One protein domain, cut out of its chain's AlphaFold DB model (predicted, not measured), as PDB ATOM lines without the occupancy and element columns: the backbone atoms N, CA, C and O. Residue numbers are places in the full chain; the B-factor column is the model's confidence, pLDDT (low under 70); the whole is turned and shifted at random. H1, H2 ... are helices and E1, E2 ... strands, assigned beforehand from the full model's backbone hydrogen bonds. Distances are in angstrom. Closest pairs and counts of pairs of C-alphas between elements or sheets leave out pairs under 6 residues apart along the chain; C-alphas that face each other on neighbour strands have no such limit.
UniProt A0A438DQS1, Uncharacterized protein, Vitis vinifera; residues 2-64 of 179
ATOM      1  N   THR A   2     127.018 145.279 153.217       45.25
ATOM      2  CA  THR A   2     127.735 146.543 152.926       45.25
ATOM      3  C   THR A   2     129.027 146.753 153.733       45.25
ATOM      4  O   THR A   2     130.071 146.987 153.140       45.25
ATOM      5  N   ARG A   3     129.016 146.540 155.061       50.34
ATOM      6  CA  ARG A   3     130.221 146.717 155.910       50.34
ATOM      7  C   ARG A   3     131.411 145.806 155.564       50.34
ATOM      8  O   ARG A   3     132.544 146.184 155.822       50.34
ATOM      9  N   TYR A   4     131.170 144.612 155.015       57.38
ATOM     10  CA  TYR A   4     132.252 143.676 154.678       57.38
ATOM     11  C   TYR A   4     132.967 144.100 153.390       57.38
ATOM     12  O   TYR A   4     134.190 144.157 153.369       57.38
ATOM     13  N   LEU A   5     132.217 144.487 152.354       53.72
ATOM     14  CA  LEU A   5     132.791 144.962 151.090       53.72
ATOM     15  C   LEU A   5     133.529 146.301 151.264       53.72
ATOM     16  O   LEU A   5     134.646 146.443 150.774       53.72
ATOM     17  N   GLN A   6     132.977 147.216 152.069       54.25
ATOM     18  CA  GLN A   6     133.647 148.469 152.450       54.25
ATOM     19  C   GLN A   6     134.978 148.239 153.187       54.25
ATOM     20  O   GLN A   6     135.895 149.041 153.060       54.25
ATOM     21  N   SER A   7     135.106 147.142 153.946       56.75
ATOM     22  CA  SER A   7     136.342 146.821 154.677       56.75
ATOM     23  C   SER A   7     137.436 146.197 153.810       56.75
ATOM     24  O   SER A   7     138.595 146.184 154.216       56.75
ATOM     25  N   THR A   8     137.080 145.654 152.639       63.03
ATOM     26  CA  THR A   8     138.040 144.958 151.776       63.03
ATOM     27  C   THR A   8     138.809 145.904 150.863       63.03
ATOM     28  O   THR A   8     140.001 145.679 150.664       63.03
ATOM     29  N   ASP A   9     138.146 146.926 150.311       70.50
ATOM     30  CA  ASP A   9     138.753 147.946 149.449       70.50
ATOM     31  C   ASP A   9     137.718 149.052 149.137       70.50
ATOM     32  O   ASP A   9     136.687 148.769 148.524       70.50
ATOM     33  N   LEU A  10     137.963 150.293 149.579       71.81
ATOM     34  CA  LEU A  10     137.062 151.436 149.351       71.81
ATOM     35  C   LEU A  10     136.927 151.766 147.855       71.81
ATOM     36  O   LEU A  10     135.815 151.975 147.385       71.81
ATOM     37  N   ASP A  11     138.019 151.677 147.089       73.94
ATOM     38  CA  ASP A  11     138.018 151.970 145.648       73.94
ATOM     39  C   ASP A  11     137.165 150.951 144.860       73.94
ATOM     40  O   ASP A  11     136.609 151.249 143.806       73.94
ATOM     41  N   VAL A  12     137.058 149.715 145.362       74.88
ATOM     42  CA  VAL A  12     136.186 148.664 144.798       74.88
ATOM     43  C   VAL A  12     134.717 148.943 145.124       74.88
ATOM     44  O   VAL A  12     133.848 148.586 144.330       74.88
ATOM     45  N   TRP A  13     134.430 149.559 146.275       73.94
ATOM     46  CA  TRP A  13     133.073 149.939 146.672       73.94
ATOM     47  C   TRP A  13     132.539 151.098 145.826       73.94
ATOM     48  O   TRP A  13     131.421 150.997 145.325       73.94
ATOM     49  N   ASP A  14     133.361 152.117 145.566       75.19
ATOM     50  CA  ASP A  14     132.995 153.251 144.707       75.19
ATOM     51  C   ASP A  14     132.619 152.780 143.287       75.19
ATOM     52  O   ASP A  14     131.611 153.198 142.723       75.19
ATOM     53  N   VAL A  15     133.341 151.793 142.739       77.62
ATOM     54  CA  VAL A  15     133.009 151.170 141.441       77.62
ATOM     55  C   VAL A  15     131.675 150.406 141.462       77.62
ATOM     56  O   VAL A  15     131.006 150.299 140.433       77.62
ATOM     57  N   ILE A  16     131.268 149.849 142.606       72.00
ATOM     58  CA  ILE A  16     129.963 149.180 142.740       72.00
ATOM     59  C   ILE A  16     128.825 150.210 142.746       72.00
ATOM     60  O   ILE A  16     127.767 149.919 142.185       72.00
ATOM     61  N   GLU A  17     129.032 151.382 143.352       73.06
ATOM     62  CA  GLU A  17     128.041 152.469 143.393       73.06
ATOM     63  C   GLU A  17     127.918 153.197 142.044       73.06
ATOM     64  O   GLU A  17     126.803 153.365 141.547       73.06
ATOM     65  N   ASP A  18     129.042 153.549 141.412       77.31
ATOM     66  CA  ASP A  18     129.081 154.257 140.121       77.31
ATOM     67  C   ASP A  18     128.758 153.347 138.919       77.31
ATOM     68  O   ASP A  18     128.368 153.811 137.842       77.31
ATOM     69  N   GLY A  19     128.896 152.031 139.101       71.12
ATOM     70  CA  GLY A  19     128.671 151.014 138.082       71.12
ATOM     71  C   GLY A  19     129.911 150.690 137.240       71.12
ATOM     72  O   GLY A  19     130.869 151.454 137.123       71.12
ATOM     73  N   LEU A  20     129.894 149.508 136.610       74.50
ATOM     74  CA  LEU A  20     131.003 149.020 135.786       74.50
ATOM     75  C   LEU A  20     131.164 149.884 134.529       74.50
ATOM     76  O   LEU A  20     130.405 149.760 133.567       74.50
ATOM     77  N   THR A  21     132.190 150.729 134.512       70.25
ATOM     78  CA  THR A  21     132.482 151.609 133.377       70.25
ATOM     79  C   THR A  21     133.557 151.013 132.471       70.25
ATOM     80  O   THR A  21     134.626 150.591 132.916       70.25
ATOM     81  N   PHE A  22     133.285 150.978 131.165       73.81
ATOM     82  CA  PHE A  22     134.269 150.602 130.148       73.81
ATOM     83  C   PHE A  22     134.811 151.860 129.462       73.81
ATOM     84  O   PHE A  22     134.025 152.748 129.134       73.81
ATOM     85  N   PRO A  23     136.125 151.954 129.185       76.75
ATOM     86  CA  PRO A  23     136.663 153.079 128.429       76.75
ATOM     87  C   PRO A  23     136.032 153.158 127.031       76.75
ATOM     88  O   PRO A  23     136.247 152.267 126.211       76.75
ATOM     89  N   THR A  24     135.287 154.224 126.731       80.12
ATOM     90  CA  THR A  24     134.635 154.457 125.425       80.12
ATOM     91  C   THR A  24     135.140 155.739 124.761       80.12
ATOM     92  O   THR A  24     135.434 156.725 125.437       80.12
ATOM     93  N   LYS A  25     135.273 155.738 123.431       77.81
ATOM     94  CA  LYS A  25     135.516 156.920 122.589       77.81
ATOM     95  C   LYS A  25     134.292 157.220 121.741       77.81
ATOM     96  O   LYS A  25     133.544 156.318 121.389       77.81
ATOM     97  N   LEU A  26     134.120 158.486 121.401       78.69
ATOM     98  CA  LEU A  26     133.063 158.939 120.513       78.69
ATOM     99  C   LEU A  26     133.623 158.940 119.085       78.69
ATOM    100  O   LEU A  26     134.567 159.673 118.801       78.69
ATOM    101  N   VAL A  27     133.096 158.070 118.224       78.56
ATOM    102  CA  VAL A  27     133.427 158.013 116.792       78.56
ATOM    103  C   VAL A  27     132.117 158.230 116.046       78.56
ATOM    104  O   VAL A  27     131.172 157.475 116.252       78.56
ATOM    105  N   ASP A  28     132.032 159.309 115.268       71.81
ATOM    106  CA  ASP A  28     130.844 159.681 114.481       71.81
ATOM    107  C   ASP A  28     129.532 159.740 115.291       71.81
ATOM    108  O   ASP A  28     128.475 159.293 114.851       71.81
ATOM    109  N   GLY A  29     129.590 160.271 116.518       75.81
ATOM    110  CA  GLY A  29     128.423 160.375 117.407       75.81
ATOM    111  C   GLY A  29     128.078 159.090 118.170       75.81
ATOM    112  O   GLY A  29     127.216 159.122 119.046       75.81
ATOM    113  N   VAL A  30     128.766 157.978 117.897       75.19
ATOM    114  CA  VAL A  30     128.536 156.677 118.538       75.19
ATOM    115  C   VAL A  30     129.618 156.408 119.588       75.19
ATOM    116  O   VAL A  30     130.814 156.555 119.328       75.19
ATOM    117  N   LEU A  31     129.210 156.004 120.796       76.75
ATOM    118  CA  LEU A  31     130.135 155.552 121.838       76.75
ATOM    119  C   LEU A  31     130.640 154.143 121.508       76.75
ATOM    120  O   LEU A  31     129.900 153.166 121.590       76.75
ATOM    121  N   VAL A  32     131.920 154.042 121.158       81.62
ATOM    122  CA  VAL A  32     132.606 152.792 120.818       81.62
ATOM    123  C   VAL A  32     133.659 152.477 121.887       81.62
ATOM    124  O   VAL A  32     134.368 153.388 122.324       81.62
ATOM    125  N   PRO A  33     133.827 151.217 122.328       81.50
ATOM    126  CA  PRO A  33     134.890 150.845 123.263       81.50
ATOM    127  C   PRO A  33     136.287 151.229 122.751       81.50
ATOM    128  O   PRO A  33     136.637 150.968 121.598       81.50
ATOM    129  N   LYS A  34     137.115 151.839 123.608       82.19
ATOM    130  CA  LYS A  34     138.508 152.168 123.280       82.19
ATOM    131  C   LYS A  34     139.360 150.893 123.262       82.19
ATOM    132  O   LYS A  34     139.307 150.125 124.231       82.19
ATOM    133  N   PRO A  35     140.205 150.682 122.237       82.38
ATOM    134  CA  PRO A  35     141.162 149.580 122.230       82.38
ATOM    135  C   PRO A  35     142.191 149.739 123.359       82.38
ATOM    136  O   PRO A  35     142.530 150.857 123.749       82.38
ATOM    137  N   LYS A  36     142.704 148.617 123.885       76.81
ATOM    138  CA  LYS A  36     143.587 148.577 125.071       76.81
ATOM    139  C   LYS A  36     144.864 149.413 124.927       76.81
ATOM    140  O   LYS A  36     145.397 149.895 125.921       76.81
ATOM    141  N   GLN A  37     145.334 149.603 123.699       82.06
ATOM    142  CA  GLN A  37     146.498 150.417 123.352       82.06
ATOM    143  C   GLN A  37     146.265 151.916 123.610       82.06
ATOM    144  O   GLN A  37     147.206 152.628 123.937       82.06
ATOM    145  N   GLU A  38     145.017 152.386 123.521       81.44
ATOM    146  CA  GLU A  38     144.623 153.783 123.766       81.44
ATOM    147  C   GLU A  38     144.255 154.039 125.241       81.44
ATOM    148  O   GLU A  38     143.735 155.101 125.596       81.44
ATOM    149  N   TRP A  39     144.454 153.058 126.127       82.50
ATOM    150  CA  TRP A  39     144.095 153.218 127.531       82.50
ATOM    151  C   TRP A  39     145.112 154.109 128.245       82.50
ATOM    152  O   TRP A  39     146.318 153.849 128.222       82.50
ATOM    153  N   ASN A  40     144.614 155.142 128.925       84.62
ATOM    154  CA  ASN A  40     145.401 155.890 129.896       84.62
ATOM    155  C   ASN A  40     145.526 155.084 131.210       84.62
ATOM    156  O   ASN A  40     144.945 154.007 131.368       84.62
ATOM    157  N   GLU A  41     146.323 155.587 132.147       83.75
ATOM    158  CA  GLU A  41     146.551 154.926 133.436       83.75
ATOM    159  C   GLU A  41     145.265 154.783 134.263       83.75
ATOM    160  O   GLU A  41     145.014 153.718 134.825       83.75
ATOM    161  N   LEU A  42     144.395 155.797 134.232       81.19
ATOM    162  CA  LEU A  42     143.095 155.772 134.902       81.19
ATOM    163  C   LEU A  42     142.178 154.665 134.352       81.19
ATOM    164  O   LEU A  42     141.612 153.893 135.116       81.19
ATOM    165  N   ASN A  43     142.102 154.521 133.028       81.38
ATOM    166  CA  ASN A  43     141.346 153.464 132.356       81.38
ATOM    167  C   ASN A  43     141.863 152.077 132.753       81.38
ATOM    168  O   ASN A  43     141.073 151.160 132.969       81.38
ATOM    169  N   ARG A  44     143.192 151.919 132.857       81.81
ATOM    170  CA  ARG A  44     143.808 150.667 133.316       81.81
ATOM    171  C   ARG A  44     143.452 150.367 134.771       81.81
ATOM    172  O   ARG A  44     143.047 149.240 135.048       81.81
ATOM    173  N   ARG A  45     143.557 151.353 135.669       83.62
ATOM    174  CA  ARG A  45     143.202 151.206 137.090       83.62
ATOM    175  C   ARG A  45     141.723 150.853 137.265       83.62
ATOM    176  O   ARG A  45     141.417 149.863 137.920       83.62
ATOM    177  N   ASN A  46     140.820 151.577 136.608       81.88
ATOM    178  CA  ASN A  46     139.379 151.321 136.694       81.88
ATOM    179  C   ASN A  46     139.017 149.934 136.154       81.88
ATOM    180  O   ASN A  46     138.233 149.217 136.764       81.88
ATOM    181  N   PHE A  47     139.639 149.496 135.055       83.12
ATOM    182  CA  PHE A  47     139.429 148.138 134.554       83.12
ATOM    183  C   PHE A  47     139.908 147.067 135.545       83.12
ATOM    184  O   PHE A  47     139.228 146.061 135.730       83.12
ATOM    185  N   GLN A  48     141.053 147.267 136.205       83.69
ATOM    186  CA  GLN A  48     141.529 146.347 137.244       83.69
ATOM    187  C   GLN A  48     140.559 146.279 138.429       83.69
ATOM    188  O   GLN A  48     140.266 145.183 138.907       83.69
ATOM    189  N   LEU A  49     140.024 147.425 138.860       83.38
ATOM    190  CA  LEU A  49     139.001 147.485 139.904       83.38
ATOM    191  C   LEU A  49     137.720 146.766 139.465       83.38
ATOM    192  O   LEU A  49     137.245 145.906 140.200       83.38
ATOM    193  N   ASN A  50     137.233 146.987 138.240       83.25
ATOM    194  CA  ASN A  50     136.091 146.256 137.674       83.25
ATOM    195  C   ASN A  50     136.317 144.736 137.698       83.25
ATOM    196  O   ASN A  50     135.446 143.978 138.121       83.25
ATOM    197  N   VAL A  51     137.498 144.277 137.271       84.62
ATOM    198  CA  VAL A  51     137.862 142.851 137.301       84.62
ATOM    199  C   VAL A  51     137.858 142.321 138.738       84.62
ATOM    200  O   VAL A  51     137.323 141.241 138.991       84.62
ATOM    201  N   LYS A  52     138.399 143.085 139.693       85.00
ATOM    202  CA  LYS A  52     138.416 142.728 141.118       85.00
ATOM    203  C   LYS A  52     137.009 142.677 141.722       85.00
ATOM    204  O   LYS A  52     136.727 141.747 142.480       85.00
ATOM    205  N   VAL A  53     136.123 143.608 141.357       83.81
ATOM    206  CA  VAL A  53     134.697 143.604 141.733       83.81
ATOM    207  C   VAL A  53     134.039 142.321 141.234       83.81
ATOM    208  O   VAL A  53     133.481 141.569 142.032       83.81
ATOM    209  N   VAL A  54     134.154 142.027 139.934       82.75
ATOM    210  CA  VAL A  54     133.545 140.838 139.320       82.75
ATOM    211  C   VAL A  54     134.049 139.562 139.989       82.75
ATOM    212  O   VAL A  54     133.240 138.725 140.382       82.75
ATOM    213  N   PHE A  55     135.364 139.430 140.185       81.31
ATOM    214  CA  PHE A  55     135.953 138.251 140.816       81.31
ATOM    215  C   PHE A  55     135.491 138.078 142.268       81.31
ATOM    216  O   PHE A  55     135.104 136.982 142.671       81.31
ATOM    217  N   THR A  56     135.472 139.164 143.046       79.06
ATOM    218  CA  THR A  56     134.999 139.142 144.436       79.06
ATOM    219  C   THR A  56     133.531 138.733 144.501       79.06
ATOM    220  O   THR A  56     133.179 137.804 145.229       79.06
ATOM    221  N   LEU A  57     132.666 139.361 143.701       79.62
ATOM    222  CA  LEU A  57     131.239 139.043 143.664       79.62
ATOM    223  C   LEU A  57     130.997 137.600 143.210       79.62
ATOM    224  O   LEU A  57     130.237 136.880 143.859       79.62
ATOM    225  N   GLN A  58     131.690 137.142 142.167       79.56
ATOM    226  CA  GLN A  58     131.614 135.764 141.694       79.56
ATOM    227  C   GLN A  58     132.049 134.767 142.776       79.56
ATOM    228  O   GLN A  58     131.341 133.789 143.015       79.56
ATOM    229  N   GLY A  59     133.150 135.035 143.485       79.00
ATOM    230  CA  GLY A  59     133.591 134.220 144.618       79.00
ATOM    231  C   GLY A  59     132.547 134.168 145.737       79.00
ATOM    232  O   GLY A  59     132.223 133.093 146.243       79.00
ATOM    233  N   THR A  60     131.929 135.305 146.081       79.81
ATOM    234  CA  THR A  60     130.841 135.309 147.076       79.81
ATOM    235  C   THR A  60     129.607 134.537 146.610       79.81
ATOM    236  O   THR A  60     128.967 133.865 147.421       79.81
ATOM    237  N   ASN A  61     129.283 134.586 145.315       85.19
ATOM    238  CA  ASN A  61     128.174 133.832 144.741       85.19
ATOM    239  C   ASN A  61     128.452 132.329 144.773       85.19
ATOM    240  O   ASN A  61     127.586 131.577 145.206       85.19
ATOM    241  N   GLN A  62     129.673 131.899 144.454       83.38
ATOM    242  CA  GLN A  62     130.069 130.493 144.548       83.38
ATOM    243  C   GLN A  62     129.906 129.941 145.974       83.38
ATOM    244  O   GLN A  62     129.410 128.828 146.170       83.38
ATOM    245  N   VAL A  63     130.273 130.727 146.995       87.44
ATOM    246  CA  VAL A  63     130.086 130.333 148.402       87.44
ATOM    247  C   VAL A  63     128.599 130.237 148.754       87.44
ATOM    248  O   VAL A  63     128.189 129.287 149.425       87.44
ATOM    249  N   LYS A  64     127.776 131.194 148.304       88.94
ATOM    250  CA  LYS A  64     126.316 131.149 148.496       88.94
ATOM    251  C   LYS A  64     125.710 129.910 147.836       88.94
ATOM    252  O   LYS A  64     124.988 129.177 148.504       88.94
TER     253      LYS A  64
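This is residues 2 to 64 of the 179 residues of an uncharacterized protein of Vitis vinifera (UniProt A0A438DQS1). One long helix, H3, runs slantwise through a loose rod; the short helix H2 crosses it about perpendicular, H1 lies next to H2, and a small two-strand hairpin, E1 and E2, makes the far end. Residues 58 to 64 of H3 stick out free at the opposite end. The printed part has 63 residues, with three named helices and two named strands in the order H1, H2, E1, E2, H3; the sheet, E1 - E2, is antiparallel and the class is mostly helix. The whole is loose, with a radius of gyration of the C-alphas of 14.1 A and spans of 44 by 21 by 20 A.

Start with H1, residues 2 to 8, which is close to but not clearly touching H2, residues 10 to 18; their closest C-alphas, of Gln 6 and Trp 13, are 6.0 A apart. The two run opposite ways at a steep tilt of 45 degrees. Next look at the hairpin of E1, residues 24 to 27, and E2, residues 30 to 33: N 25 and O 32 are within hydrogen-bond range at 2.8 A, and N 27 and O 30 at 3.0 A. Their directions stand at 139 degrees. Then find H3, residues 41 to 64, which touches H2 with residues 46 to 53 alone; the closest C-alphas, of Val 12 and Leu 49, are 5.8 A apart, and the lines are about perpendicular at 89 degrees. H3 is apart from H1 and from E1. In H1, H2 and H3 every O i to N i+4 pair is within hydrogen-bond range.

Find C-alpha 2 at (127.735, 146.543, 152.926), where H1 begins its 10.5 A; H2 covers 12.5 A, E1 9.4 A and E2 9.8 A. From C-alpha 41 at (146.551, 154.926, 133.436), H3 runs 34.7 A to C-alpha 64 at (126.316, 131.149, 148.496).

The C-alphas farthest apart, of Asp 28 and Val 63, are 44.9 A apart. The printed part has no cut and no long link. Look for low confidence at residues 2 to 8, under 70; the mean pLDDT of the printed part is 76.6.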